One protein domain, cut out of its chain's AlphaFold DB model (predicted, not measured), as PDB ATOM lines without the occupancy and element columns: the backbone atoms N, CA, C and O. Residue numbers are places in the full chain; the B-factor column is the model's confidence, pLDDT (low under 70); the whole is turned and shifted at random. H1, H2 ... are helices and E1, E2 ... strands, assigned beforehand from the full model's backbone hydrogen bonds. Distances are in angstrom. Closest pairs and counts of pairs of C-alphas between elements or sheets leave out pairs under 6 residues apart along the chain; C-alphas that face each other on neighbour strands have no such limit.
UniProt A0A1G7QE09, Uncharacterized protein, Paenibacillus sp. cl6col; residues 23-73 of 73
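This is residues 23 to 73 of the 73 residues of an uncharacterized protein of Paenibacillus sp. cl6col (UniProt A0A1G7QE09). A small sheet of two short parallel strands, E1 and E3, has the one long helix, H1, packed over it, and a wide loop, residues 31 to 42, leads from the short strand E2 to that helix. E2 and the last residues lie toward one end of the long axis, and the turn after H1 lies at the other. The printed part has 51 residues with one named helix and three named strands, in the order E1, E2, H1, E3; the sheet's order is E1, E3. The class is mixed, helices and strands, with 24 residues in named elements, under half of the printed part. The whole is compact, with a radius of gyration of the C-alphas of 10.8 A, but elongated in outline, spanning 32 by 18 by 13 A.

Start with E1, residues 23 to 25, where C-alpha 23 stands at (-45.441, 82.862, 56.058). Its neighbour strand in the sheet is E3, residues 65 to 67, which ends at C-alpha 67, (-46.859, 84.421, 49.821). Then find H1, residues 43 to 57: from C-alpha 43 at (-53.577, 79.061, 47.548) it runs 20.6 A to C-alpha 57. E2 is residues 28 to 30, 5.2 A from first to last C-alpha; E1 measures 6.8 A and E3 6.5 A.

E1 and E3 are parallel neighbours, with 36 degrees between their directions. The C-alphas of Tyr 24 and Val 66 face each other at 4.6 A. N 24 and O 65, and N 67 and O 24, are within hydrogen-bond range, each at 2.8 A. From the sheet look to H1: its closest C-alphas with E1 are those of Ser 46 and Tyr 24, 5.7 A apart, and with E3 those of Ala 50 and Thr 65, 6.2 A apart. In H1 every O i to N i+4 pair is within hydrogen-bond range. E1 runs on into E2 across a break of 2 residues, at 66 degrees, and the two meet only through their link. E2 pairs with no named strand, but its residues 28 to 30 pair with residues 71 to 72, parallel. E2 is apart from E3 and from H1.

The two C-alphas farthest apart are those of Ala 59 and Gly 71, at 32.7 A. The printed part has no cut. The link from E2 to H1, 12 residues, is long; H1 to E3 is short, and E1 to E2 is tight. The mean pLDDT of the printed part is 76.3, and it is under 70 at residues 36 to 37, 60, 62 to 63 and 69 to 73.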
ATOM      1  N   SER A  23     -45.186  82.695  57.497       73.56
ATOM      2  CA  SER A  23     -45.441  82.862  56.058       73.56
ATOM      3  C   SER A  23     -45.761  81.522  55.392       73.56
ATOM      4  O   SER A  23     -45.002  80.565  55.531       73.56
ATOM      5  N   TYR A  24     -46.855  81.483  54.635       77.50
ATOM      6  CA  TYR A  24     -47.408  80.299  53.975       77.50
ATOM      7  C   TYR A  24     -47.229  80.394  52.455       77.50
ATOM      8  O   TYR A  24     -47.643  81.382  51.857       77.50
ATOM      9  N   ARG A  25     -46.643  79.388  51.800       81.81
ATOM     10  CA  ARG A  25     -46.405  79.376  50.344       81.81
ATOM     11  C   ARG A  25     -47.475  78.579  49.606       81.81
ATOM     12  O   ARG A  25     -47.795  77.484  50.035       81.81
ATOM     13  N   ALA A  26     -48.003  79.121  48.510       75.75
ATOM     14  CA  ALA A  26     -49.227  78.637  47.850       75.75
ATOM     15  C   ALA A  26     -49.072  78.061  46.423       75.75
ATOM     16  O   ALA A  26     -50.038  77.524  45.888       75.75
ATOM     17  N   TYR A  27     -47.919  78.264  45.773       74.94
ATOM     18  CA  TYR A  27     -47.727  78.046  44.322       74.94
ATOM     19  C   TYR A  27     -46.512  77.166  43.997       74.94
ATOM     20  O   TYR A  27     -45.926  77.244  42.912       74.94
ATOM     21  N   CYS A  28     -46.118  76.331  44.951       71.69
ATOM     22  CA  CYS A  28     -44.942  75.493  44.817       71.69
ATOM     23  C   CYS A  28     -45.296  74.241  44.001       71.69
ATOM     24  O   CYS A  28     -46.221  73.516  44.359       71.69
ATOM     25  N   SER A  29     -44.564  73.970  42.916       71.25
ATOM     26  CA  SER A  29     -44.709  72.708  42.167       71.25
ATOM     27  C   SER A  29     -44.184  71.515  42.966       71.25
ATOM     28  O   SER A  29     -44.617  70.387  42.757       71.25
ATOM     29  N   GLU A  30     -43.264  71.783  43.893       73.25
ATOM     30  CA  GLU A  30     -42.726  70.835  44.858       73.25
ATOM     31  C   GLU A  30     -42.520  71.563  46.190       73.25
ATOM     32  O   GLU A  30     -41.992  72.676  46.221       73.25
ATOM     33  N   CYS A  31     -42.951  70.935  47.286       75.44
ATOM     34  CA  CYS A  31     -42.655  71.377  48.644       75.44
ATOM     35  C   CYS A  31     -41.522  70.507  49.203       75.44
ATOM     36  O   CYS A  31     -41.699  69.286  49.281       75.44
ATOM     37  N   PRO A  32     -40.376  71.074  49.621       75.44
ATOM     38  CA  PRO A  32     -39.289  70.280  50.166       75.44
ATOM     39  C   PRO A  32     -39.710  69.580  51.450       75.44
ATOM     40  O   PRO A  32     -40.472  70.114  52.265       75.44
ATOM     41  N   GLY A  33     -39.124  68.406  51.680       71.31
ATOM     42  CA  GLY A  33     -39.223  67.734  52.970       71.31
ATOM     43  C   GLY A  33     -38.786  68.678  54.093       71.31
ATOM     44  O   GLY A  33     -37.697  69.248  54.046       71.31
ATOM     45  N   GLY A  34     -39.654  68.863  55.089       70.94
ATOM     46  CA  GLY A  34     -39.428  69.777  56.215       70.94
ATOM     47  C   GLY A  34     -40.196  71.102  56.152       70.94
ATOM     48  O   GLY A  34     -40.239  71.803  57.155       70.94
ATOM     49  N   TRP A  35     -40.869  71.420  55.041       71.56
ATOM     50  CA  TRP A  35     -41.702  72.631  54.900       71.56
ATOM     51  C   TRP A  35     -43.184  72.398  55.243       71.56
ATOM     52  O   TRP A  35     -44.084  73.103  54.779       71.56
ATOM     53  N   HIS A  36     -43.463  71.387  56.066       66.75
ATOM     54  CA  HIS A  36     -44.824  71.048  56.475       66.75
ATOM     55  C   HIS A  36     -45.412  72.214  57.285       66.75
ATOM     56  O   HIS A  36     -44.771  72.705  58.212       66.75
ATOM     57  N   GLY A  37     -46.607  72.682  56.917       69.88
ATOM     58  CA  GLY A  37     -47.245  73.844  57.551       69.88
ATOM     59  C   GLY A  37     -46.755  75.211  57.053       69.88
ATOM     60  O   GLY A  37     -47.210  76.233  57.546       69.88
ATOM     61  N   THR A  38     -45.839  75.258  56.078       75.75
ATOM     62  CA  THR A  38     -45.370  76.514  55.449       75.75
ATOM     63  C   THR A  38     -45.378  76.463  53.923       75.75
ATOM     64  O   THR A  38     -45.252  77.504  53.281       75.75
ATOM     65  N   CYS A  39     -45.572  75.286  53.324       81.88
ATOM     66  CA  CYS A  39     -45.675  75.081  51.884       81.88
ATOM     67  C   CYS A  39     -46.933  74.283  51.525       81.88
ATOM     68  O   CYS A  39     -47.234  73.272  52.157       81.88
ATOM     69  N   TYR A  40     -47.654  74.774  50.518       82.12
ATOM     70  CA  TYR A  40     -48.932  74.274  50.033       82.12
ATOM     71  C   TYR A  40     -48.911  74.278  48.503       82.12
ATOM     72  O   TYR A  40     -48.374  75.189  47.868       82.12
ATOM     73  N   ASP A  41     -49.531  73.255  47.931       77.81
ATOM     74  CA  ASP A  41     -49.782  73.092  46.499       77.81
ATOM     75  C   ASP A  41     -50.918  73.999  45.996       77.81
ATOM     76  O   ASP A  41     -51.041  74.244  44.794       77.81
ATOM     77  N   SER A  42     -51.739  74.524  46.916       81.38
ATOM     78  CA  SER A  42     -52.842  75.424  46.610       81.38
ATOM     79  C   SER A  42     -52.857  76.697  47.470       81.38
ATOM     80  O   SER A  42     -52.584  76.721  48.681       81.38
ATOM     81  N   ARG A  43     -53.287  77.801  46.847       82.00
ATOM     82  CA  ARG A  43     -53.577  79.061  47.548       82.00
ATOM     83  C   ARG A  43     -54.729  78.937  48.537       82.00
ATOM     84  O   ARG A  43     -54.747  79.633  49.549       82.00
ATOM     85  N   GLN A  44     -55.694  78.068  48.262       85.31
ATOM     86  CA  GLN A  44     -56.844  77.897  49.141       85.31
ATOM     87  C   GLN A  44     -56.429  77.272  50.474       85.31
ATOM     88  O   GLN A  44     -56.829  77.771  51.527       85.31
ATOM     89  N   ASP A  45     -55.596  76.231  50.439       83.19
ATOM     90  CA  ASP A  45     -55.167  75.527  51.647       83.19
ATOM     91  C   ASP A  45     -54.235  76.386  52.505       83.19
ATOM     92  O   ASP A  45     -54.461  76.500  53.709       83.19
ATOM     93  N   SER A  46     -53.277  77.083  51.885       84.81
ATOM     94  CA  SER A  46     -52.422  78.061  52.580       84.81
ATOM     95  C   SER A  46     -53.220  79.217  53.189       84.81
ATOM     96  O   SER A  46     -52.930  79.645  54.301       84.81
ATOM     97  N   THR A  47     -54.259  79.708  52.502       85.88
ATOM     98  CA  THR A  47     -55.131  80.769  53.034       85.88
ATOM     99  C   THR A  47     -55.945  80.275  54.224       85.88
ATOM    100  O   THR A  47     -56.045  80.983  55.225       85.88
ATOM    101  N   ARG A  48     -56.513  79.066  54.141       86.62
ATOM    102  CA  ARG A  48     -57.267  78.460  55.245       86.62
ATOM    103  C   ARG A  48     -56.382  78.263  56.472       86.62
ATOM    104  O   ARG A  48     -56.819  78.558  57.581       86.62
ATOM    105  N   ASP A  49     -55.154  77.790  56.278       85.12
ATOM    106  CA  ASP A  49     -54.211  77.585  57.376       85.12
ATOM    107  C   ASP A  49     -53.760  78.914  57.994       85.12
ATOM    108  O   ASP A  49     -53.889  79.099  59.200       85.12
ATOM    109  N   ALA A  50     -53.390  79.901  57.169       83.06
ATOM    110  CA  ALA A  50     -53.051  81.243  57.640       83.06
ATOM    111  C   ALA A  50     -54.201  81.894  58.429       83.06
ATOM    112  O   ALA A  50     -53.977  82.531  59.457       83.06
ATOM    113  N   GLN A  51     -55.450  81.722  57.984       83.94
ATOM    114  CA  GLN A  51     -56.630  82.186  58.720       83.94
ATOM    115  C   GLN A  51     -56.811  81.448  60.048       83.94
ATOM    116  O   GLN A  51     -57.096  82.086  61.060       83.94
ATOM    117  N   ASN A  52     -56.632  80.127  60.067       84.62
ATOM    118  CA  ASN A  52     -56.703  79.339  61.294       84.62
ATOM    119  C   ASN A  52     -55.622  79.768  62.297       84.62
ATOM    120  O   ASN A  52     -55.943  80.062  63.445       84.62
ATOM    121  N   HIS A  53     -54.374  79.917  61.846       83.31
ATOM    122  CA  HIS A  53     -53.268  80.434  62.655       83.31
ATOM    123  C   HIS A  53     -53.576  81.826  63.208       83.31
ATOM    124  O   HIS A  53     -53.425  82.066  64.404       83.31
ATOM    125  N   ASN A  54     -54.091  82.728  62.373       81.38
ATOM    126  CA  ASN A  54     -54.513  84.059  62.809       81.38
ATOM    127  C   ASN A  54     -55.601  84.012  63.884       81.38
ATOM    128  O   ASN A  54     -55.526  84.720  64.889       81.38
ATOM    129  N   ASN A  55     -56.593  83.144  63.731       81.62
ATOM    130  CA  ASN A  55     -57.646  83.000  64.730       81.62
ATOM    131  C   ASN A  55     -57.120  82.408  66.046       81.62
ATOM    132  O   ASN A  55     -57.506  82.877  67.115       81.62
ATOM    133  N   THR A  56     -56.225  81.420  65.983       83.00
ATOM    134  CA  THR A  56     -55.681  80.739  67.167       83.00
ATOM    135  C   THR A  56     -54.641  81.575  67.914       83.00
ATOM    136  O   THR A  56     -54.678  81.627  69.141       83.00
ATOM    137  N   TYR A  57     -53.727  82.230  67.197       80.06
ATOM    138  CA  TYR A  57     -52.527  82.848  67.776       80.06
ATOM    139  C   TYR A  57     -52.511  84.377  67.695       80.06
ATOM    140  O   TYR A  57     -51.752  85.020  68.415       80.06
ATOM    141  N   HIS A  58     -53.376  84.973  66.869       75.06
ATOM    142  CA  HIS A  58     -53.465  86.424  66.677       75.06
ATOM    143  C   HIS A  58     -54.817  87.017  67.077       75.06
ATOM    144  O   HIS A  58     -55.083  88.173  66.756       75.06
ATOM    145  N   ALA A  59     -55.685  86.261  67.760       77.44
ATOM    146  CA  ALA A  59     -57.046  86.696  68.096       77.44
ATOM    147  C   ALA A  59     -57.825  87.228  66.868       77.44
ATOM    148  O   ALA A  59     -58.604  88.174  66.968       77.44
ATOM    149  N   GLY A  60     -57.568  86.650  65.688       63.53
ATOM    150  CA  GLY A  60     -58.152  87.066  64.410       63.53
ATOM    151  C   GLY A  60     -57.461  88.258  63.733       63.53
ATOM    152  O   GLY A  60     -57.902  88.685  62.667       63.53
ATOM    153  N   THR A  61     -56.381  88.797  64.304       72.31
ATOM    154  CA  THR A  61     -55.541  89.819  63.654       72.31
ATOM    155  C   THR A  61     -54.537  89.191  62.681       72.31
ATOM    156  O   THR A  61     -54.295  87.986  62.696       72.31
ATOM    157  N   THR A  62     -53.983  89.988  61.764       68.00
ATOM    158  CA  THR A  62     -53.075  89.487  60.719       68.00
ATOM    159  C   THR A  62     -51.648  89.339  61.254       68.00
ATOM    160  O   THR A  62     -50.902  90.314  61.278       68.00
ATOM    161  N   GLY A  63     -51.267  88.121  61.654       67.44
ATOM    162  CA  GLY A  63     -49.877  87.741  61.958       67.44
ATOM    163  C   GLY A  63     -49.282  86.749  60.950       67.44
ATOM    164  O   GLY A  63     -48.109  86.834  60.604       67.44
ATOM    165  N   ALA A  64     -50.105  85.870  60.387       76.38
ATOM    166  CA  ALA A  64     -49.766  84.986  59.284       76.38
ATOM    167  C   ALA A  64     -50.135  85.584  57.923       76.38
ATOM    168  O   ALA A  64     -51.214  86.165  57.758       76.38
ATOM    169  N   THR A  65     -49.267  85.378  56.930       78.62
ATOM    170  CA  THR A  65     -49.463  85.857  55.551       78.62
ATOM    171  C   THR A  65     -49.227  84.754  54.528       78.62
ATOM    172  O   THR A  65     -48.395  83.870  54.726       78.62
ATOM    173  N   VAL A  66     -49.964  84.802  53.416       79.81
ATOM    174  CA  VAL A  66     -49.748  83.913  52.270       79.81
ATOM    175  C   VAL A  66     -48.862  84.625  51.256       79.81
ATOM    176  O   VAL A  66     -49.163  85.745  50.845       79.81
ATOM    177  N   ILE A  67     -47.792  83.960  50.841       82.62
ATOM    178  CA  ILE A  67     -46.859  84.421  49.821       82.62
ATOM    179  C   ILE A  67     -46.993  83.507  48.605       82.62
ATOM    180  O   ILE A  67     -46.973  82.278  48.706       82.62
ATOM    181  N   GLU A  68     -47.117  84.111  47.430       72.94
ATOM    182  CA  GLU A  68     -47.120  83.376  46.172       72.94
ATOM    183  C   GLU A  68     -45.678  83.192  45.687       72.94
ATOM    184  O   GLU A  68     -44.909  84.149  45.621       72.94
ATOM    185  N   SER A  69     -45.294  81.956  45.373       68.56
ATOM    186  CA  SER A  69     -43.975  81.627  44.830       68.56
ATOM    187  C   SER A  69     -44.146  80.550  43.776       68.56
ATOM    188  O   SER A  69     -44.653  79.488  44.105       68.56
ATOM    189  N   SER A  70     -43.742  80.815  42.535       60.38
ATOM    190  CA  SER A  70     -43.831  79.862  41.425       60.38
ATOM    191  C   SER A  70     -42.542  79.044  41.286       60.38
ATOM    192  O   SER A  70     -41.473  79.637  41.136       60.38
ATOM    193  N   GLY A  71     -42.642  77.712  41.266       65.69
ATOM    194  CA  GLY A  71     -41.514  76.785  41.042       65.69
ATOM    195  C   GLY A  71     -41.259  75.837  42.219       65.69
ATOM    196  O   GLY A  71     -42.133  75.680  43.072       65.69
ATOM    197  N   SER A  72     -40.080  75.202  42.281       62.97
ATOM    198  CA  SER A  72     -39.659  74.491  43.499       62.97
ATOM    199  C   SER A  72     -39.395  75.517  44.594       62.97
ATOM    200  O   SER A  72     -38.515  76.376  44.474       62.97
ATOM    201  N   CYS A  73     -40.218  75.438  45.630       66.44
ATOM    202  CA  CYS A  73     -39.915  75.995  46.931       66.44
ATOM    203  C   CYS A  73     -38.957  75.036  47.647       66.44
ATOM    204  O   CYS A  73     -38.483  75.447  48.721       66.44
TER     205      CYS A  73